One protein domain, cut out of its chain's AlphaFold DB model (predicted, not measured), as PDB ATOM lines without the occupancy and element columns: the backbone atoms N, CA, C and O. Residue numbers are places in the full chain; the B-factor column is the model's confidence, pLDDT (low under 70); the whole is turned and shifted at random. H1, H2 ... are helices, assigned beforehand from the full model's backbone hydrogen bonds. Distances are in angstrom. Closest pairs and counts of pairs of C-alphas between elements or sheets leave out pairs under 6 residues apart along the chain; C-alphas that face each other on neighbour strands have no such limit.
ATOM      1  N   GLY A  71     -23.468 -63.874 -20.550       82.81
ATOM      2  CA  GLY A  71     -24.608 -62.965 -20.509       82.81
ATOM      3  C   GLY A  71     -24.308 -61.675 -19.730       82.81
ATOM      4  O   GLY A  71     -23.180 -61.454 -19.270       82.81
ATOM      5  N   PRO A  72     -25.319 -60.811 -19.545       81.94
ATOM      6  CA  PRO A  72     -25.182 -59.557 -18.815       81.94
ATOM      7  C   PRO A  72     -24.584 -59.756 -17.414       81.94
ATOM      8  O   PRO A  72     -24.985 -60.651 -16.666       81.94
ATOM      9  N   GLY A  73     -23.618 -58.909 -17.047       78.81
ATOM     10  CA  GLY A  73     -22.950 -58.972 -15.742       78.81
ATOM     11  C   GLY A  73     -21.980 -60.148 -15.566       78.81
ATOM     12  O   GLY A  73     -21.662 -60.491 -14.433       78.81
ATOM     13  N   GLY A  74     -21.532 -60.785 -16.655       74.06
ATOM     14  CA  GLY A  74     -20.514 -61.844 -16.616       74.06
ATOM     15  C   GLY A  74     -21.034 -63.218 -16.180       74.06
ATOM     16  O   GLY A  74     -20.246 -64.116 -15.896       74.06
ATOM     17  N   ARG A  75     -22.357 -63.405 -16.113       80.44
ATOM     18  CA  ARG A  75     -22.979 -64.708 -15.824       80.44
ATOM     19  C   ARG A  75     -22.935 -65.605 -17.065       80.44
ATOM     20  O   ARG A  75     -23.044 -65.077 -18.163       80.44
ATOM     21  N   PRO A  76     -22.831 -66.938 -16.951       78.44
ATOM     22  CA  PRO A  76     -22.922 -67.812 -18.120       78.44
ATOM     23  C   PRO A  76     -24.311 -67.708 -18.765       78.44
ATOM     24  O   PRO A  76     -25.327 -67.775 -18.071       78.44
ATOM     25  N   ALA A  77     -24.357 -67.561 -20.088       80.88
ATOM     26  CA  ALA A  77     -25.596 -67.524 -20.853       80.88
ATOM     27  C   ALA A  77     -26.355 -68.845 -20.728       80.88
ATOM     28  O   ALA A  77     -25.765 -69.933 -20.720       80.88
ATOM     29  N   TRP A  78     -27.682 -68.754 -20.686       80.12
ATOM     30  CA  TRP A  78     -28.530 -69.914 -20.426       80.12
ATOM     31  C   TRP A  78     -28.434 -70.993 -21.512       80.12
ATOM     32  O   TRP A  78     -28.440 -72.180 -21.193       80.12
ATOM     33  N   ALA A  79     -28.244 -70.607 -22.780       79.56
ATOM     34  CA  ALA A  79     -28.078 -71.545 -23.889       79.56
ATOM     35  C   ALA A  79     -26.822 -72.428 -23.764       79.56
ATOM     36  O   ALA A  79     -26.731 -73.451 -24.445       79.56
ATOM     37  N   ARG A  80     -25.840 -72.038 -22.931       74.31
ATOM     38  CA  ARG A  80     -24.559 -72.734 -22.676       74.31
ATOM     39  C   ARG A  80     -23.729 -73.092 -23.924       74.31
ATOM     40  O   ARG A  80     -22.697 -73.745 -23.810       74.31
ATOM     41  N   ARG A  81     -24.155 -72.663 -25.115       77.88
ATOM     42  CA  ARG A  81     -23.534 -72.887 -26.426       77.88
ATOM     43  C   ARG A  81     -23.734 -71.650 -27.299       77.88
ATOM     44  O   ARG A  81     -24.748 -70.966 -27.184       77.88
ATOM     45  N   ARG A  82     -22.794 -71.389 -28.213       74.44
ATOM     46  CA  ARG A  82     -22.931 -70.331 -29.229       74.44
ATOM     47  C   ARG A  82     -23.997 -70.736 -30.251       74.44
ATOM     48  O   ARG A  82     -23.726 -71.514 -31.162       74.44
ATOM     49  N   VAL A  83     -25.214 -70.220 -30.077       80.19
ATOM     50  CA  VAL A  83     -26.353 -70.490 -30.974       80.19
ATOM     51  C   VAL A  83     -26.178 -69.787 -32.324       80.19
ATOM     52  O   VAL A  83     -26.483 -70.354 -33.371       80.19
ATOM     53  N   PHE A  84     -25.644 -68.564 -32.321       83.56
ATOM     54  CA  PHE A  84     -25.460 -67.775 -33.536       83.56
ATOM     55  C   PHE A  84     -24.026 -67.889 -34.055       83.56
ATOM     56  O   PHE A  84     -23.079 -67.539 -33.359       83.56
ATOM     57  N   ARG A  85     -23.877 -68.346 -35.305       76.25
ATOM     58  CA  ARG A  85     -22.574 -68.433 -35.992       76.25
ATOM     59  C   ARG A  85     -22.104 -67.112 -36.600       76.25
ATOM     60  O   ARG A  85     -20.920 -66.967 -36.867       76.25
ATOM     61  N   SER A  86     -23.022 -66.180 -36.867       84.94
ATOM     62  CA  SER A  86     -22.692 -64.878 -37.448       84.94
ATOM     63  C   SER A  86     -23.371 -63.736 -36.681       84.94
ATOM     64  O   SER A  86     -24.516 -63.893 -36.231       84.94
ATOM     65  N   PRO A  87     -22.719 -62.564 -36.571       84.50
ATOM     66  CA  PRO A  87     -23.310 -61.393 -35.927       84.50
ATOM     67  C   PRO A  87     -24.541 -60.878 -36.685       84.50
ATOM     68  O   PRO A  87     -25.463 -60.345 -36.073       84.50
ATOM     69  N   GLY A  88     -24.591 -61.067 -38.008       86.31
ATOM     70  CA  GLY A  88     -25.749 -60.707 -38.827       86.31
ATOM     71  C   GLY A  88     -26.983 -61.541 -38.478       86.31
ATOM     72  O   GLY A  88     -28.042 -60.981 -38.211       86.31
ATOM     73  N   THR A  89     -26.833 -62.866 -38.391       87.25
ATOM     74  CA  THR A  89     -27.936 -63.773 -38.036       87.25
ATOM     75  C   THR A  89     -28.504 -63.447 -36.658       87.25
ATOM     76  O   THR A  89     -29.720 -63.380 -36.508       87.25
ATOM     77  N   ARG A  90     -27.643 -63.168 -35.668       88.50
ATOM     78  CA  ARG A  90     -28.086 -62.740 -34.335       88.50
ATOM     79  C   ARG A  90     -28.936 -61.473 -34.395       88.50
ATOM     80  O   ARG A  90     -29.992 -61.438 -33.779       88.50
ATOM     81  N   ARG A  91     -28.490 -60.447 -35.129       89.06
ATOM     82  CA  ARG A  91     -29.216 -59.169 -35.264       89.06
ATOM     83  C   ARG A  91     -30.579 -59.357 -35.925       89.06
ATOM     84  O   ARG A  91     -31.550 -58.773 -35.464       89.06
ATOM     85  N   VAL A  92     -30.654 -60.188 -36.966       90.69
ATOM     86  CA  VAL A  92     -31.921 -60.491 -37.646       90.69
ATOM     87  C   VAL A  92     -32.873 -61.226 -36.708       90.69
ATOM     88  O   VAL A  92     -34.012 -60.805 -36.566       90.69
ATOM     89  N   VAL A  93     -32.413 -62.278 -36.024       90.31
ATOM     90  CA  VAL A  93     -33.254 -63.023 -35.073       90.31
ATOM     91  C   VAL A  93     -33.696 -62.130 -33.916       90.31
ATOM     92  O   VAL A  93     -34.870 -62.143 -33.564       90.31
ATOM     93  N   TYR A  94     -32.793 -61.304 -33.381       89.38
ATOM     94  CA  TYR A  94     -33.118 -60.309 -32.363       89.38
ATOM     95  C   TYR A  94     -34.240 -59.376 -32.827       89.38
ATOM     96  O   TYR A  94     -35.219 -59.216 -32.107       89.38
ATOM     97  N   ALA A  95     -34.124 -58.792 -34.024       89.25
ATOM     98  CA  ALA A  95     -35.121 -57.866 -34.553       89.25
ATOM     99  C   ALA A  95     -36.459 -58.560 -34.845       89.25
ATOM    100  O   ALA A  95     -37.503 -58.077 -34.430       89.25
ATOM    101  N   VAL A  96     -36.445 -59.720 -35.505       92.62
ATOM    102  CA  VAL A  96     -37.677 -60.436 -35.870       92.62
ATOM    103  C   VAL A  96     -38.444 -60.894 -34.630       92.62
ATOM    104  O   VAL A  96     -39.652 -60.696 -34.555       92.62
ATOM    105  N   VAL A  97     -37.761 -61.478 -33.641       92.00
ATOM    106  CA  VAL A  97     -38.414 -61.920 -32.398       92.00
ATOM    107  C   VAL A  97     -38.944 -60.720 -31.608       92.00
ATOM    108  O   VAL A  97     -40.055 -60.788 -31.085       92.00
ATOM    109  N   PHE A  98     -38.195 -59.613 -31.576       91.25
ATOM    110  CA  PHE A  98     -38.633 -58.369 -30.947       91.25
ATOM    111  C   PHE A  98     -39.927 -57.836 -31.569       91.25
ATOM    112  O   PHE A  98     -40.865 -57.524 -30.839       91.25
ATOM    113  N   GLU A  99     -39.994 -57.764 -32.899       91.69
ATOM    114  CA  GLU A  99     -41.165 -57.257 -33.623       91.69
ATOM    115  C   GLU A  99     -42.382 -58.172 -33.458       91.69
ATOM    116  O   GLU A  99     -43.481 -57.703 -33.174       91.69
ATOM    117  N   VAL A 100     -42.205 -59.495 -33.562       90.88
ATOM    118  CA  VAL A 100     -43.314 -60.452 -33.398       90.88
ATOM    119  C   VAL A 100     -43.925 -60.359 -31.997       90.88
ATOM    120  O   VAL A 100     -45.149 -60.323 -31.859       90.88
ATOM    121  N   LEU A 101     -43.091 -60.288 -30.956       89.88
ATOM    122  CA  LEU A 101     -43.564 -60.138 -29.579       89.88
ATOM    123  C   LEU A 101     -44.204 -58.766 -29.340       89.88
ATOM    124  O   LEU A 101     -45.237 -58.691 -28.679       89.88
ATOM    125  N   ALA A 102     -43.636 -57.696 -29.904       87.12
ATOM    126  CA  ALA A 102     -44.207 -56.355 -29.835       87.12
ATOM    127  C   ALA A 102     -45.622 -56.312 -30.429       87.12
ATOM    128  O   ALA A 102     -46.551 -55.853 -29.763       87.12
ATOM    129  N   VAL A 103     -45.799 -56.843 -31.644       85.94
ATOM    130  CA  VAL A 103     -47.111 -56.934 -32.299       85.94
ATOM    131  C   VAL A 103     -48.075 -57.750 -31.444       85.94
ATOM    132  O   VAL A 103     -49.180 -57.284 -31.187       85.94
ATOM    133  N   LEU A 104     -47.652 -58.912 -30.931       88.06
ATOM    134  CA  LEU A 104     -48.492 -59.751 -30.072       88.06
ATOM    135  C   LEU A 104     -48.975 -58.997 -28.824       88.06
ATOM    136  O   LEU A 104     -50.171 -59.002 -28.536       88.06
ATOM    137  N   PHE A 105     -48.077 -58.321 -28.100       86.81
ATOM    138  CA  PHE A 105     -48.445 -57.557 -26.906       86.81
ATOM    139  C   PHE A 105     -49.397 -56.404 -27.221       86.81
ATOM    140  O   PHE A 105     -50.388 -56.226 -26.515       86.81
ATOM    141  N   VAL A 106     -49.135 -55.651 -28.293       82.94
ATOM    142  CA  VAL A 106     -50.009 -54.549 -28.716       82.94
ATOM    143  C   VAL A 106     -51.380 -55.074 -29.139       82.94
ATOM    144  O   VAL A 106     -52.394 -54.506 -28.742       82.94
ATOM    145  N   THR A 107     -51.449 -56.179 -29.884       81.31
ATOM    146  CA  THR A 107     -52.721 -56.805 -30.269       81.31
ATOM    147  C   THR A 107     -53.515 -57.268 -29.045       81.31
ATOM    148  O   THR A 107     -54.713 -56.997 -28.962       81.31
ATOM    149  N   VAL A 108     -52.874 -57.908 -28.062       83.50
ATOM    150  CA  VAL A 108     -53.541 -58.302 -26.806       83.50
ATOM    151  C   VAL A 108     -54.042 -57.074 -26.044       83.50
ATOM    152  O   VAL A 108     -55.189 -57.041 -25.612       83.50
ATOM    153  N   LEU A 109     -53.227 -56.026 -25.928       78.12
ATOM    154  CA  LEU A 109     -53.627 -54.801 -25.241       78.12
ATOM    155  C   LEU A 109     -54.833 -54.131 -25.922       78.12
ATOM    156  O   LEU A 109     -55.788 -53.757 -25.250       78.12
ATOM    157  N   LEU A 110     -54.825 -54.022 -27.252       74.06
ATOM    158  CA  LEU A 110     -55.914 -53.400 -28.014       74.06
ATOM    159  C   LEU A 110     -57.206 -54.224 -27.995       74.06
ATOM    160  O   LEU A 110     -58.293 -53.649 -27.918       74.06
ATOM    161  N   THR A 111     -57.099 -55.556 -28.018       75.19
ATOM    162  CA  THR A 111     -58.266 -56.447 -27.902       75.19
ATOM    163  C   THR A 111     -58.902 -56.375 -26.517       75.19
ATOM    164  O   THR A 111     -60.126 -56.329 -26.427       75.19
ATOM    165  N   LEU A 112     -58.109 -56.260 -25.445       77.12
ATOM    166  CA  LEU A 112     -58.626 -56.023 -24.089       77.12
ATOM    167  C   LEU A 112     -59.349 -54.674 -23.952       77.12
ATOM    168  O   LEU A 112     -60.281 -54.557 -23.163       77.12
ATOM    169  N   VAL A 113     -58.947 -53.669 -24.734       71.12
ATOM    170  CA  VAL A 113     -59.593 -52.344 -24.786       71.12
ATOM    171  C   VAL A 113     -60.786 -52.327 -25.766       71.12
ATOM    172  O   VAL A 113     -61.470 -51.314 -25.901       71.12
ATOM    173  N   GLY A 114     -61.086 -53.447 -26.437       70.00
ATOM    174  CA  GLY A 114     -62.261 -53.598 -27.301       70.00
ATOM    175  C   GLY A 114     -62.206 -52.794 -28.604       70.00
ATOM    176  O   GLY A 114     -63.254 -52.453 -29.148       70.00
ATOM    177  N   LYS A 115     -61.009 -52.451 -29.104       66.94
ATOM    178  CA  LYS A 115     -60.854 -51.634 -30.322       66.94
ATOM    179  C   LYS A 115     -60.589 -52.487 -31.562       66.94
ATOM    180  O   LYS A 115     -59.771 -53.403 -31.539       66.94
ATOM    181  N   GLU A 116     -61.263 -52.156 -32.664       64.81
ATOM    182  CA  GLU A 116     -61.114 -52.860 -33.941       64.81
ATOM    183  C   GLU A 116     -59.761 -52.590 -34.624       64.81
ATOM    184  O   GLU A 116     -59.211 -51.482 -34.588       64.81
ATOM    185  N   ALA A 117     -59.239 -53.607 -35.317       59.91
ATOM    186  CA  ALA A 117     -57.944 -53.561 -36.000       59.91
ATOM    187  C   ALA A 117     -57.871 -52.499 -37.117       59.91
ATOM    188  O   ALA A 117     -56.807 -51.919 -37.342       59.91
ATOM    189  N   ASN A 118     -58.990 -52.184 -37.782       61.66
ATOM    190  CA  ASN A 118     -59.020 -51.199 -38.872       61.66
ATOM    191  C   ASN A 118     -58.690 -49.776 -38.400       61.66
ATOM    192  O   ASN A 118     -57.946 -49.060 -39.073       61.66
ATOM    193  N   SER A 119     -59.164 -49.379 -37.216       70.06
ATOM    194  CA  SER A 119     -58.858 -48.064 -36.640       70.06
ATOM    195  C   SER A 119     -57.372 -47.917 -36.300       70.06
ATOM    196  O   SER A 119     -56.838 -46.811 -36.332       70.06
ATOM    197  N   SER A 120     -56.678 -49.031 -36.040       76.19
ATOM    198  CA  SER A 120     -55.256 -49.040 -35.677       76.19
ATOM    199  C   SER A 120     -54.343 -48.709 -36.863       76.19
ATOM    200  O   SER A 120     -53.364 -47.983 -36.695       76.19
ATOM    201  N   LEU A 121     -54.675 -49.172 -38.076       81.38
ATOM    202  CA  LEU A 121     -53.903 -48.849 -39.284       81.38
ATOM    203  C   LEU A 121     -54.045 -47.369 -39.660       81.38
ATOM    204  O   LEU A 121     -53.050 -46.701 -39.939       81.38
ATOM    205  N   VAL A 122     -55.276 -46.848 -39.636       85.81
ATOM    206  CA  VAL A 122     -55.550 -45.429 -39.908       85.81
ATOM    207  C   VAL A 122     -54.837 -44.546 -38.886       85.81
ATOM    208  O   VAL A 122     -54.194 -43.571 -39.269       85.81
ATOM    209  N   LEU A 123     -54.884 -44.924 -37.605       85.94
ATOM    210  CA  LEU A 123     -54.178 -44.223 -36.539       85.94
ATOM    211  C   LEU A 123     -52.660 -44.211 -36.762       85.94
ATOM    212  O   LEU A 123     -52.039 -43.157 -36.666       85.94
ATOM    213  N   ALA A 124     -52.061 -45.352 -37.114       85.62
ATOM    214  CA  ALA A 124     -50.625 -45.448 -37.375       85.62
ATOM    215  C   ALA A 124     -50.183 -44.571 -38.562       85.62
ATOM    216  O   ALA A 124     -49.177 -43.860 -38.483       85.62
ATOM    217  N   ILE A 125     -50.947 -44.579 -39.660       89.88
ATOM    218  CA  ILE A 125     -50.676 -43.735 -40.833       89.88
ATOM    219  C   ILE A 125     -50.835 -42.250 -40.478       89.88
ATOM    220  O   ILE A 125     -49.972 -41.439 -40.820       89.88
ATOM    221  N   ALA A 126     -51.897 -41.881 -39.756       91.38
ATOM    222  CA  ALA A 126     -52.129 -40.503 -39.334       91.38
ATOM    223  C   ALA A 126     -51.012 -39.999 -38.404       91.38
ATOM    224  O   ALA A 126     -50.411 -38.960 -38.680       91.38
ATOM    225  N   ASN A 127     -50.672 -40.763 -37.362       90.94
ATOM    226  CA  ASN A 127     -49.650 -40.387 -36.385       90.94
ATOM    227  C   ASN A 127     -48.262 -40.277 -37.029       90.94
ATOM    228  O   ASN A 127     -47.547 -39.308 -36.780       90.94
ATOM    229  N   SER A 128     -47.890 -41.218 -37.904       90.81
ATOM    230  CA  SER A 128     -46.611 -41.155 -38.628       90.81
ATOM    231  C   SER A 128     -46.532 -39.945 -39.565       90.81
ATOM    232  O   SER A 128     -45.505 -39.266 -39.613       90.81
ATOM    233  N   THR A 129     -47.629 -39.615 -40.251       93.88
ATOM    234  CA  THR A 129     -47.708 -38.443 -41.132       93.88
ATOM    235  C   THR A 129     -47.597 -37.140 -40.342       93.88
ATOM    236  O   THR A 129     -46.810 -36.266 -40.706       93.88
ATOM    237  N   ILE A 130     -48.332 -37.017 -39.232       94.56
ATOM    238  CA  ILE A 130     -48.267 -35.848 -38.343       94.56
ATOM    239  C   ILE A 130     -46.857 -35.689 -37.779       94.56
ATOM    240  O   ILE A 130     -46.298 -34.595 -37.841       94.56
ATOM    241  N   ALA A 131     -46.252 -36.772 -37.286       91.62
ATOM    242  CA  ALA A 131     -44.898 -36.743 -36.749       91.62
ATOM    243  C   ALA A 131     -43.873 -36.288 -37.801       91.62
ATOM    244  O   ALA A 131     -43.012 -35.459 -37.505       91.62
ATOM    245  N   LEU A 132     -43.990 -36.777 -39.040       93.94
ATOM    246  CA  LEU A 132     -43.122 -36.376 -40.146       93.94
ATOM    247  C   LEU A 132     -43.280 -34.887 -40.487       93.94
ATOM    248  O   LEU A 132     -42.282 -34.164 -40.562       93.94
ATOM    249  N   LEU A 133     -44.519 -34.431 -40.685       95.56
ATOM    250  CA  LEU A 133     -44.817 -33.042 -41.035       95.56
ATOM    251  C   LEU A 133     -44.384 -32.084 -39.927       95.56
ATOM    252  O   LEU A 133     -43.755 -31.065 -40.209       95.56
ATOM    253  N   TRP A 134     -44.660 -32.434 -38.670       96.50
ATOM    254  CA  TRP A 134     -44.232 -31.642 -37.526       96.50
ATOM    255  C   TRP A 134     -42.715 -31.604 -37.403       96.50
ATOM    256  O   TRP A 134     -42.160 -30.533 -37.183       96.50
ATOM    257  N   ASN A 135     -42.022 -32.728 -37.606       94.62
ATOM    258  CA  ASN A 135     -40.564 -32.747 -37.572       94.62
ATOM    259  C   ASN A 135     -39.958 -31.797 -38.611       94.62
ATOM    260  O   ASN A 135     -39.079 -30.999 -38.288       94.62
ATOM    261  N   LEU A 136     -40.468 -31.822 -39.842       93.38
ATOM    262  CA  LEU A 136     -40.039 -30.905 -40.898       93.38
ATOM    263  C   LEU A 136     -40.350 -29.444 -40.545       93.38
ATOM    264  O   LEU A 136     -39.467 -28.585 -40.632       93.38
ATOM    265  N   ALA A 137     -41.582 -29.159 -40.121       94.38
ATOM    266  CA  ALA A 137     -42.024 -27.813 -39.783       94.38
ATOM    267  C   ALA A 137     -41.236 -27.236 -38.600       94.38
ATOM    268  O   ALA A 137     -40.690 -26.138 -38.698       94.38
ATOM    269  N   PHE A 138     -41.121 -27.990 -37.507       94.25
ATOM    270  CA  PHE A 138     -40.439 -27.564 -36.293       94.25
ATOM    271  C   PHE A 138     -38.960 -27.289 -36.539       94.25
ATOM    272  O   PHE A 138     -38.481 -26.214 -36.182       94.25
ATOM    273  N   ASN A 139     -38.255 -28.208 -37.210       92.94
ATOM    274  CA  ASN A 139     -36.843 -28.010 -37.535       92.94
ATOM    275  C   ASN A 139     -36.659 -26.755 -38.402       92.94
ATOM    276  O   ASN A 139     -35.805 -25.925 -38.106       92.94
ATOM    277  N   THR A 140     -37.527 -26.541 -39.394       91.75
ATOM    278  CA  THR A 140     -37.472 -25.350 -40.260       91.75
ATOM    279  C   THR A 140     -37.716 -24.051 -39.484       91.75
ATOM    280  O   THR A 140     -36.980 -23.073 -39.654       91.75
ATOM    281  N   ILE A 141     -38.737 -24.025 -38.617       92.25
ATOM    282  CA  ILE A 141     -39.072 -22.867 -37.774       92.25
ATOM    283  C   ILE A 141     -37.920 -22.567 -36.816       92.25
ATOM    284  O   ILE A 141     -37.517 -21.411 -36.674       92.25
ATOM    285  N   PHE A 142     -37.361 -23.599 -36.188       90.12
ATOM    286  CA  PHE A 142     -36.287 -23.440 -35.224       90.12
ATOM    287  C   PHE A 142     -34.992 -22.964 -35.883       90.12
ATOM    288  O   PHE A 142     -34.364 -22.032 -35.391       90.12
ATOM    289  N   GLU A 143     -34.634 -23.506 -37.046       87.44
ATOM    290  CA  GLU A 143     -33.503 -23.017 -37.836       87.44
ATOM    291  C   GLU A 143     -33.697 -21.562 -38.286       87.44
ATOM    292  O   GLU A 143     -32.749 -20.774 -38.330       87.44
ATOM    293  N   ALA A 144     -34.919 -21.164 -38.656       88.06
ATOM    294  CA  ALA A 144     -35.224 -19.769 -38.970       88.06
ATOM    295  C   ALA A 144     -35.082 -18.862 -37.735       88.06
ATOM    296  O   ALA A 144     -34.550 -17.756 -37.847       88.06
ATOM    297  N   TRP A 145     -35.509 -19.331 -36.562       89.06
ATOM    298  CA  TRP A 145     -35.348 -18.620 -35.297       89.06
ATOM    299  C   TRP A 145     -33.874 -18.490 -34.885       89.06
ATOM    300  O   TRP A 145     -33.449 -17.393 -34.525       89.06
ATOM    301  N   GLU A 146     -33.067 -19.546 -35.013       86.44
ATOM    302  CA  GLU A 146     -31.628 -19.504 -34.710       86.44
ATOM    303  C   GLU A 146     -30.883 -18.532 -35.626       86.44
ATOM    304  O   GLU A 146     -30.069 -17.738 -35.150       86.44
ATOM    305  N   ARG A 147     -31.219 -18.529 -36.926       85.31
ATOM    306  CA  ARG A 147     -30.664 -17.578 -37.902       85.31
ATOM    307  C   ARG A 147     -30.966 -16.124 -37.540       85.31
ATOM    308  O   ARG A 147     -30.114 -15.267 -37.746       85.31
ATOM    309  N   ARG A 148     -32.154 -15.839 -36.996       85.25
ATOM    310  CA  ARG A 148     -32.545 -14.484 -36.556       85.25
ATOM    311  C   ARG A 148     -31.961 -14.104 -35.198       85.25
ATOM    312  O   ARG A 148     -31.671 -12.936 -34.976       85.25
ATOM    313  N   SER A 149     -31.791 -15.070 -34.302       79.19
ATOM    314  CA  SER A 149     -31.371 -14.828 -32.915       79.19
ATOM    315  C   SER A 149     -29.852 -14.715 -32.748       79.19
ATOM    316  O   SER A 149     -29.384 -14.492 -31.635       79.19
ATOM    317  N   GLY A 150     -29.066 -14.915 -33.816       74.25
ATOM    318  CA  GLY A 150     -27.601 -14.780 -33.798       74.25
ATOM    319  C   GLY A 150     -26.899 -15.712 -32.801       74.25
ATOM    320  O   GLY A 150     -25.781 -15.438 -32.372       74.25
ATOM    321  N   THR A 151     -27.566 -16.792 -32.378       69.44
ATOM    322  CA  THR A 151     -27.086 -17.668 -31.305       69.44
ATOM    323  C   THR A 151     -26.005 -18.606 -31.833       69.44
ATOM    324  O   THR A 151     -26.289 -19.639 -32.434       69.44
ATOM    325  N   THR A 152     -24.746 -18.264 -31.579       66.25
ATOM    326  CA  THR A 152     -23.593 -19.101 -31.935       66.25
ATOM    327  C   THR A 152     -23.305 -20.113 -30.818       66.25
ATOM    328  O   THR A 152     -23.245 -19.754 -29.645       66.25
ATOM    329  N   GLY A 153     -23.130 -21.394 -31.163       71.06
ATOM    330  CA  GLY A 153     -22.648 -22.433 -30.235       71.06
ATOM    331  C   GLY A 153     -23.698 -23.319 -29.540       71.06
ATOM    332  O   GLY A 153     -23.300 -24.182 -28.763       71.06
ATOM    333  N   ARG A 154     -25.009 -23.166 -29.819       73.56
ATOM    334  CA  ARG A 154     -26.132 -23.974 -29.259       73.56
ATOM    335  C   ARG A 154     -25.931 -24.365 -27.775       73.56
ATOM    336  O   ARG A 154     -25.648 -25.538 -27.478       73.56
ATOM    337  N   PRO A 155     -26.091 -23.412 -26.834       84.38
ATOM    338  CA  PRO A 155     -25.928 -23.684 -25.409       84.38
ATOM    339  C   PRO A 155     -26.937 -24.734 -24.925       84.38
ATOM    340  O   PRO A 155     -28.021 -24.889 -25.488       84.38
ATOM    341  N   LEU A 156     -26.601 -25.445 -23.844       87.25
ATOM    342  CA  LEU A 156     -27.398 -26.571 -23.339       87.25
ATOM    343  C   LEU A 156     -28.869 -26.202 -23.079       87.25
ATOM    344  O   LEU A 156     -29.762 -26.978 -23.406       87.25
ATOM    345  N   ARG A 157     -29.137 -24.984 -22.597       87.00
ATOM    346  CA  ARG A 157     -30.501 -24.465 -22.387       87.00
ATOM    347  C   ARG A 157     -31.335 -24.446 -23.672       87.00
ATOM    348  O   ARG A 157     -32.500 -24.818 -23.640       87.00
ATOM    349  N   VAL A 158     -30.729 -24.074 -24.801       87.94
ATOM    350  CA  VAL A 158     -31.391 -24.043 -26.116       87.94
ATOM    351  C   VAL A 158     -31.693 -25.463 -26.596       87.94
ATOM    352  O   VAL A 158     -32.755 -25.705 -27.156       87.94
ATOM    353  N   ARG A 159     -30.812 -26.430 -26.311       89.56
ATOM    354  CA  ARG A 159     -31.035 -27.849 -26.643       89.56
ATOM    355  C   ARG A 159     -32.188 -28.453 -25.842       89.56
ATOM    356  O   ARG A 159     -33.023 -29.144 -26.413       89.56
ATOM    357  N   VAL A 160     -32.243 -28.170 -24.540       90.94
ATOM    358  CA  VAL A 160     -33.338 -28.628 -23.674       90.94
ATOM    359  C   VAL A 160     -34.653 -27.971 -24.088       90.94
ATOM    360  O   VAL A 160     -35.635 -28.674 -24.287       90.94
ATOM    361  N   ALA A 161     -34.664 -26.651 -24.302       89.94
ATOM    362  CA  ALA A 161     -35.853 -25.941 -24.769       89.94
ATOM    363  C   ALA A 161     -36.353 -26.483 -26.118       89.94
ATOM    364  O   ALA A 161     -37.548 -26.714 -26.270       89.94
ATOM    365  N   HIS A 162     -35.446 -26.756 -27.064       90.44
ATOM    366  CA  HIS A 162     -35.776 -27.384 -28.343       90.44
ATOM    367  C   HIS A 162     -36.438 -28.749 -28.155       90.44
ATOM    368  O   HIS A 162     -37.500 -28.993 -28.717       90.44
ATOM    369  N   ALA A 163     -35.826 -29.632 -27.363       89.81
ATOM    370  CA  ALA A 163     -36.347 -30.975 -27.127       89.81
ATOM    371  C   ALA A 163     -37.723 -30.942 -26.445       89.81
ATOM    372  O   ALA A 163     -38.643 -31.628 -26.883       89.81
ATOM    373  N   VAL A 164     -37.883 -30.106 -25.416       92.75
ATOM    374  CA  VAL A 164     -39.152 -29.959 -24.691       92.75
ATOM    375  C   VAL A 164     -40.239 -29.398 -25.605       92.75
ATOM    376  O   VAL A 164     -41.333 -29.947 -25.652       92.75
ATOM    377  N   LEU A 165     -39.947 -28.342 -26.369       93.00
ATOM    378  CA  LEU A 165     -40.929 -27.725 -27.260       93.00
ATOM    379  C   LEU A 165     -41.311 -28.650 -28.425       93.00
ATOM    380  O   LEU A 165     -42.486 -28.724 -28.777       93.00
ATOM    381  N   PHE A 166     -40.348 -29.391 -28.978       91.88
ATOM    382  CA  PHE A 166     -40.603 -30.409 -29.995       91.88
ATOM    383  C   PHE A 166     -41.557 -31.481 -29.471       91.88
ATOM    384  O   PHE A 166     -42.567 -31.777 -30.111       91.88
ATOM    385  N   GLN A 167     -41.251 -32.020 -28.287       92.06
ATOM    386  CA  GLN A 167     -42.021 -33.100 -27.685       92.06
ATOM    387  C   GLN A 167     -43.428 -32.642 -27.295       92.06
ATOM    388  O   GLN A 167     -44.399 -33.327 -27.603       92.06
ATOM    389  N   LEU A 168     -43.559 -31.472 -26.663       92.38
ATOM    390  CA  LEU A 168     -44.860 -30.915 -26.293       92.38
ATOM    391  C   LEU A 168     -45.703 -30.588 -27.529       92.38
ATOM    392  O   LEU A 168     -46.886 -30.909 -27.555       92.38
ATOM    393  N   GLY A 169     -45.098 -30.007 -28.568       92.94
ATOM    394  CA  GLY A 169     -45.787 -29.729 -29.825       92.94
ATOM    395  C   GLY A 169     -46.322 -30.993 -30.500       92.94
ATOM    396  O   GLY A 169     -47.477 -31.009 -30.920       92.94
ATOM    397  N   LEU A 170     -45.530 -32.074 -30.520       91.88
ATOM    398  CA  LEU A 170     -45.989 -33.377 -31.013       91.88
ATOM    399  C   LEU A 170     -47.166 -33.913 -30.205       91.88
ATOM    400  O   LEU A 170     -48.172 -34.295 -30.792       91.88
ATOM    401  N   VAL A 171     -47.066 -33.924 -28.874       90.25
ATOM    402  CA  VAL A 171     -48.139 -34.421 -27.998       90.25
ATOM    403  C   VAL A 171     -49.431 -33.630 -28.220       90.25
ATOM    404  O   VAL A 171     -50.492 -34.232 -28.360       90.25
ATOM    405  N   CYS A 172     -49.347 -32.302 -28.343       93.62
ATOM    406  CA  CYS A 172     -50.500 -31.443 -28.619       93.62
ATOM    407  C   CYS A 172     -51.189 -31.740 -29.960       93.62
ATOM    408  O   CYS A 172     -52.367 -31.426 -30.096       93.62
ATOM    409  N   MET A 173     -50.491 -32.319 -30.942       93.38
ATOM    410  CA  MET A 173     -51.080 -32.716 -32.226       93.38
ATOM    411  C   MET A 173     -51.547 -34.174 -32.230       93.38
ATOM    412  O   MET A 173     -52.644 -34.461 -32.698       93.38
ATOM    413  N   LEU A 174     -50.743 -35.087 -31.683       91.69
ATOM    414  CA  LEU A 174     -51.023 -36.523 -31.696       91.69
ATOM    415  C   LEU A 174     -52.177 -36.899 -30.764       91.69
ATOM    416  O   LEU A 174     -53.045 -37.673 -31.156       91.69
ATOM    417  N   VAL A 175     -52.239 -36.326 -29.558       92.75
ATOM    418  CA  VAL A 175     -53.282 -36.665 -28.575       92.75
ATOM    419  C   VAL A 175     -54.690 -36.365 -29.106       92.75
ATOM    420  O   VAL A 175     -55.535 -37.259 -29.033       92.75
ATOM    421  N   PRO A 176     -54.985 -35.180 -29.681       92.31
ATOM    422  CA  PRO A 176     -56.284 -34.935 -30.303       92.31
ATOM    423  C   PRO A 176     -56.587 -35.879 -31.466       92.31
ATOM    424  O   PRO A 176     -57.728 -36.310 -31.606       92.31
ATOM    425  N   THR A 177     -55.592 -36.233 -32.283       91.81
ATOM    426  CA  THR A 177     -55.774 -37.187 -33.386       91.81
ATOM    427  C   THR A 177     -56.149 -38.575 -32.874       91.81
ATOM    428  O   THR A 177     -57.104 -39.168 -33.373       91.81
ATOM    429  N   VAL A 178     -55.459 -39.067 -31.845       89.56
ATOM    430  CA  VAL A 178     -55.768 -40.347 -31.192       89.56
ATOM    431  C   VAL A 178     -57.164 -40.310 -30.579       89.56
ATOM    432  O   VAL A 178     -57.957 -41.215 -30.826       89.56
ATOM    433  N   ALA A 179     -57.490 -39.248 -29.836       91.31
ATOM    434  CA  ALA A 179     -58.809 -39.056 -29.237       91.31
ATOM    435  C   ALA A 179     -59.921 -39.066 -30.294       91.31
ATOM    436  O   ALA A 179     -60.936 -39.740 -30.126       91.31
ATOM    437  N   PHE A 180     -59.697 -38.378 -31.414       90.94
ATOM    438  CA  PHE A 180     -60.644 -38.298 -32.517       90.94
ATOM    439  C   PHE A 180     -60.819 -39.637 -33.245       90.94
ATOM    440  O   PHE A 180     -61.944 -40.050 -33.502       90.94
ATOM    441  N   ILE A 181     -59.739 -40.351 -33.567       87.56
ATOM    442  CA  ILE A 181     -59.827 -41.612 -34.325       87.56
ATOM    443  C   ILE A 181     -60.376 -42.745 -33.454       87.56
ATOM    444  O   ILE A 181     -61.193 -43.540 -33.912       87.56
ATOM    445  N   LEU A 182     -59.940 -42.822 -32.195       84.50
ATOM    446  CA  LEU A 182     -60.354 -43.877 -31.272       84.50
ATOM    447  C   LEU A 182     -61.646 -43.551 -30.511       84.50
ATOM    448  O   LEU A 182     -62.102 -44.404 -29.753       84.50
ATOM    449  N   GLN A 183     -62.221 -42.358 -30.712       87.81
ATOM    450  CA  GLN A 183     -63.427 -41.871 -30.030       87.81
ATOM    451  C   GLN A 183     -63.308 -41.960 -28.497       87.81
ATOM    452  O   GLN A 183     -64.222 -42.402 -27.804       87.81
ATOM    453  N   VAL A 184     -62.151 -41.553 -27.967       87.88
ATOM    454  CA  VAL A 184     -61.849 -41.545 -26.526       87.88
ATOM    455  C   VAL A 184     -61.668 -40.123 -26.008       87.88
ATOM    456  O   VAL A 184     -61.445 -39.185 -26.773       87.88
ATOM    457  N   SER A 185     -61.731 -39.949 -24.687       92.75
ATOM    458  CA  SER A 185     -61.436 -38.652 -24.070       92.75
ATOM    459  C   SER A 185     -59.965 -38.246 -24.266       92.75
ATOM    460  O   SER A 185     -59.087 -39.098 -24.409       92.75
ATOM    461  N   LEU A 186     -59.662 -36.942 -24.214       92.25
ATOM    462  CA  LEU A 186     -58.274 -36.449 -24.301       92.25
ATOM    463  C   LEU A 186     -57.379 -37.030 -23.196       92.25
ATOM    464  O   LEU A 186     -56.224 -37.357 -23.453       92.25
ATOM    465  N   GLY A 187     -57.911 -37.183 -21.979       91.94
ATOM    466  CA  GLY A 187     -57.175 -37.792 -20.869       91.94
ATOM    467  C   GLY A 187     -56.830 -39.255 -21.145       91.94
ATOM    468  O   GLY A 187     -55.695 -39.672 -20.939       91.94
ATOM    469  N   GLU A 188     -57.779 -40.017 -21.684       88.12
ATOM    470  CA  GLU A 188     -57.555 -41.411 -22.067       88.12
ATOM    471  C   GLU A 188     -56.562 -41.534 -23.231       88.12
ATOM    472  O   GLU A 188     -55.679 -42.384 -23.186       88.12
ATOM    473  N   ALA A 189     -56.617 -40.641 -24.225       89.62
ATOM    474  CA  ALA A 189     -55.637 -40.599 -25.312       89.62
ATOM    475  C   ALA A 189     -54.207 -40.325 -24.810       89.62
ATOM    476  O   ALA A 189     -53.268 -40.977 -25.265       89.62
ATOM    477  N   ILE A 190     -54.036 -39.423 -23.832       91.12
ATOM    478  CA  ILE A 190     -52.737 -39.195 -23.169       91.12
ATOM    479  C   ILE A 190     -52.258 -40.470 -22.472       91.12
ATOM    480  O   ILE A 190     -51.081 -40.815 -22.574       91.12
ATOM    481  N   VAL A 191     -53.149 -41.173 -21.771       89.88
ATOM    482  CA  VAL A 191     -52.813 -42.429 -21.083       89.88
ATOM    483  C   VAL A 191     -52.444 -43.529 -22.078       89.88
ATOM    484  O   VAL A 191     -51.497 -44.264 -21.820       89.88
ATOM    485  N   ILE A 192     -53.127 -43.630 -23.220       85.38
ATOM    486  CA  ILE A 192     -52.807 -44.600 -24.277       85.38
ATOM    487  C   ILE A 192     -51.419 -44.318 -24.867       85.38
ATOM    488  O   ILE A 192     -50.577 -45.212 -24.887       85.38
ATOM    489  N   GLU A 193     -51.152 -43.081 -25.296       85.81
ATOM    490  CA  GLU A 193     -49.861 -42.691 -25.888       85.81
ATOM    491  C   GLU A 193     -48.712 -42.793 -24.873       85.81
ATOM    492  O   GLU A 193     -47.673 -43.398 -25.145       85.81
ATOM    493  N   GLY A 194     -48.907 -42.260 -23.665       87.69
ATOM    494  CA  GLY A 194     -47.923 -42.344 -22.587       87.69
ATOM    495  C   GLY A 194     -47.691 -43.781 -22.119       87.69
ATOM    496  O   GLY A 194     -46.551 -44.183 -21.894       87.69
ATOM    497  N   GLY A 195     -48.757 -44.575 -22.022       87.88
ATOM    498  CA  GLY A 195     -48.709 -45.986 -21.654       87.88
ATOM    499  C   GLY A 195     -47.942 -46.818 -22.674       87.88
ATOM    500  O   GLY A 195     -47.052 -47.568 -22.283       87.88
ATOM    501  N   LEU A 196     -48.211 -46.637 -23.973       84.12
ATOM    502  CA  LEU A 196     -47.458 -47.287 -25.048       84.12
ATOM    503  C   LEU A 196     -45.981 -46.883 -25.022       84.12
ATOM    504  O   LEU A 196     -45.115 -47.752 -25.122       84.12
ATOM    505  N   LEU A 197     -45.675 -45.596 -24.827       87.06
ATOM    506  CA  LEU A 197     -44.297 -45.110 -24.753       87.06
ATOM    507  C   LEU A 197     -43.523 -45.753 -23.593       87.06
ATOM    508  O   LEU A 197     -42.427 -46.281 -23.792       87.06
ATOM    509  N   VAL A 198     -44.093 -45.734 -22.384       89.75
ATOM    510  CA  VAL A 198     -43.475 -46.333 -21.191       89.75
ATOM    511  C   VAL A 198     -43.362 -47.849 -21.343       89.75
ATOM    512  O   VAL A 198     -42.314 -48.416 -21.033       89.75
ATOM    513  N   PHE A 199     -44.402 -48.502 -21.866       89.12
ATOM    514  CA  PHE A 199     -44.397 -49.935 -22.138       89.12
ATOM    515  C   PHE A 199     -43.257 -50.315 -23.085       89.12
ATOM    516  O   PHE A 199     -42.441 -51.157 -22.722       89.12
ATOM    517  N   PHE A 200     -43.141 -49.673 -24.253       87.38
ATOM    518  CA  PHE A 200     -42.087 -49.977 -25.226       87.38
ATOM    519  C   PHE A 200     -40.687 -49.671 -24.700       87.38
ATOM    520  O   PHE A 200     -39.748 -50.416 -24.990       87.38
ATOM    521  N   PHE A 201     -40.537 -48.614 -23.901       89.38
ATOM    522  CA  PHE A 201     -39.270 -48.286 -23.259       89.38
ATOM    523  C   PHE A 201     -38.809 -49.408 -22.318       89.38
ATOM    524  O   PHE A 201     -37.695 -49.920 -22.451       89.38
ATOM    525  N   LEU A 202     -39.687 -49.839 -21.407       92.75
ATOM    526  CA  LEU A 202     -39.395 -50.929 -20.473       92.75
ATOM    527  C   LEU A 202     -39.226 -52.265 -21.202       92.75
ATOM    528  O   LEU A 202     -38.266 -52.987 -20.942       92.75
ATOM    529  N   TYR A 203     -40.116 -52.569 -22.147       91.00
ATOM    530  CA  TYR A 203     -40.064 -53.765 -22.982       91.00
ATOM    531  C   TYR A 203     -38.726 -53.884 -23.708       91.00
ATOM    532  O   TYR A 203     -38.102 -54.936 -23.651       91.00
ATOM    533  N   THR A 204     -38.240 -52.805 -24.326       90.69
ATOM    534  CA  THR A 204     -36.956 -52.809 -25.039       90.69
ATOM    535  C   THR A 204     -35.795 -53.134 -24.105       90.69
ATOM    536  O   THR A 204     -34.949 -53.961 -24.444       90.69
ATOM    537  N   ALA A 205     -35.766 -52.532 -22.912       90.19
ATOM    538  CA  ALA A 205     -34.719 -52.791 -21.926       90.19
ATOM    539  C   ALA A 205     -34.759 -54.238 -21.403       90.19
ATOM    540  O   ALA A 205     -33.729 -54.915 -21.363       90.19
ATOM    541  N   VAL A 206     -35.949 -54.727 -21.041       92.50
ATOM    542  CA  VAL A 206     -36.148 -56.096 -20.544       92.50
ATOM    543  C   VAL A 206     -35.828 -57.115 -21.629       92.50
ATOM    544  O   VAL A 206     -35.115 -58.080 -21.371       92.50
ATOM    545  N   TYR A 207     -36.303 -56.895 -22.854       92.38
ATOM    546  CA  TYR A 207     -36.034 -57.774 -23.981       92.38
ATOM    547  C   TYR A 207     -34.539 -57.869 -24.279       92.38
ATOM    548  O   TYR A 207     -34.024 -58.979 -24.395       92.38
ATOM    549  N   ALA A 208     -33.831 -56.735 -24.339       90.75
ATOM    550  CA  ALA A 208     -32.387 -56.718 -24.552       90.75
ATOM    551  C   ALA A 208     -31.661 -57.547 -23.482       90.75
ATOM    552  O   ALA A 208     -30.874 -58.440 -23.804       90.75
ATOM    553  N   TYR A 209     -32.000 -57.320 -22.209       89.88
ATOM    554  CA  TYR A 209     -31.432 -58.068 -21.093       89.88
ATOM    555  C   TYR A 209     -31.732 -59.570 -21.180       89.88
ATOM    556  O   TYR A 209     -30.829 -60.394 -21.021       89.88
ATOM    557  N   CYS A 210     -32.988 -59.945 -21.435       90.44
ATOM    558  CA  CYS A 210     -33.401 -61.341 -21.519       90.44
ATOM    559  C   CYS A 210     -32.750 -62.050 -22.706       90.44
ATOM    560  O   CYS A 210     -32.213 -63.143 -22.537       90.44
ATOM    561  N   PHE A 211     -32.740 -61.433 -23.888       89.94
ATOM    562  CA  PHE A 211     -32.123 -62.009 -25.079       89.94
ATOM    563  C   PHE A 211     -30.629 -62.266 -24.858       89.94
ATOM    564  O   PHE A 211     -30.138 -63.362 -25.138       89.94
ATOM    565  N   ASP A 212     -29.916 -61.293 -24.288       87.69
ATOM    566  CA  ASP A 212     -28.491 -61.429 -23.993       87.69
ATOM    567  C   ASP A 212     -28.228 -62.429 -22.859       87.69
ATOM    568  O   ASP A 212     -27.221 -63.134 -22.876       87.69
ATOM    569  N   SER A 213     -29.137 -62.558 -21.891       85.25
ATOM    570  CA  SER A 213     -29.047 -63.580 -20.834       85.25
ATOM    571  C   SER A 213     -29.245 -64.997 -21.380       85.25
ATOM    572  O   SER A 213     -28.610 -65.943 -20.911       85.25
ATOM    573  N   VAL A 214     -30.109 -65.156 -22.385       85.44
ATOM    574  CA  VAL A 214     -30.386 -66.449 -23.018       85.44
ATOM    575  C   VAL A 214     -29.256 -66.851 -23.963       85.44
ATOM    576  O   VAL A 214     -28.742 -67.963 -23.852       85.44
ATOM    577  N   PHE A 215     -28.846 -65.962 -24.870       84.44
ATOM    578  CA  PHE A 215     -27.933 -66.289 -25.975       84.44
ATOM    579  C   PHE A 215     -26.482 -65.824 -25.777       84.44
ATOM    580  O   PHE A 215     -25.615 -66.188 -26.574       84.44
ATOM    581  N   GLY A 216     -26.204 -65.061 -24.719       80.88
ATOM    582  CA  GLY A 216     -24.903 -64.451 -24.444       80.88
ATOM    583  C   GLY A 216     -24.730 -63.105 -25.139       80.88
ATOM    584  O   GLY A 216     -25.461 -62.772 -26.063       80.88
ATOM    585  N   LEU A 217     -23.752 -62.320 -24.709       82.06
ATOM    586  CA  LEU A 217     -23.363 -61.005 -25.212       82.06
ATOM    587  C   LEU A 217     -22.802 -61.103 -26.638       82.06
ATOM    588  O   LEU A 217     -22.363 -62.176 -27.062       82.06
ATOM    589  N   PRO A 218     -22.867 -60.023 -27.436       80.00
ATOM    590  CA  PRO A 218     -22.205 -59.996 -28.734       80.00
ATOM    591  C   PRO A 218     -20.687 -60.087 -28.548       80.00
ATOM    592  O   PRO A 218     -20.161 -59.668 -27.516       80.00
ATOM    593  N   ASP A 219     -19.973 -60.595 -29.554       75.06
ATOM    594  CA  ASP A 219     -18.519 -60.807 -29.461       75.06
ATOM    595  C   ASP A 219     -17.772 -59.510 -29.093       75.06
ATOM    596  O   ASP A 219     -16.863 -59.529 -28.272       75.06
ATOM    597  N   SER A 220     -18.251 -58.358 -29.579       75.88
ATOM    598  CA  SER A 220     -17.718 -57.027 -29.253       75.88
ATOM    599  C   SER A 220     -17.826 -56.625 -27.778       75.88
ATOM    600  O   SER A 220     -17.133 -55.714 -27.348       75.88
TER     601      SER A 220
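This is residues 71 to 220 of the 247 residues of the protein "PACE efflux transporter" of Micrococcus lylae (UniProt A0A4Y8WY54). The longest helix, H2, folds back into H3 as a hairpin, one arm of an open V; H4, with H1 loosely beside it, makes the other, and the corner is where H3 ends and H4 begins. The printed part has 150 residues with four named helices, H1 to H4 in order, and no named strand: all helix. It is loose, with radius of gyration of the C-alphas 20.6 A, and flat, spanning 59 by 48 by 23 A.

H2, residues 117 to 149, spans 47.1 A. H3, 156 to 182, spans 38.1 A; H4, 186 to 215, 42.6 A, ending at C-alpha 215 (-27.933, -66.289, -25.975). H1, 87 to 112, spans 37.6 A from C-alpha 87 (-23.310, -61.393, -35.927).

H2 and H3, a helical hairpin, touch at a shallow tilt of 29 degrees, opposite ways; their closest C-alphas, Asn 127 and Leu 174, are 6.2 A apart. Residues 175 to 179 of H3 alone touch residues 186 to 193 of H4, the closest C-alphas being Ala 179 and Ala 189, 5.3 A, at a steep tilt of 69 degrees, only just short of about perpendicular. H1 and H4 are close but not clearly touching; their closest C-alphas, Phe 98 and Tyr 207, are 7.5 A apart. H1 and H2 are near each other, with 5 pairs of C-alphas within 10 A. H1 and H3 are apart, as are H2 and H4. Every O i to N i+4 pair is within hydrogen-bond range in H1 and H4, 27 of 29 in H2 and 22 of 23 in H3.

The C-alphas of Arg 80 and Arg 148, the farthest apart, are 60.4 A apart. The printed part has no cut, and no link is long. Residues 115 to 118 and 151 to 152 have pLDDT under 70.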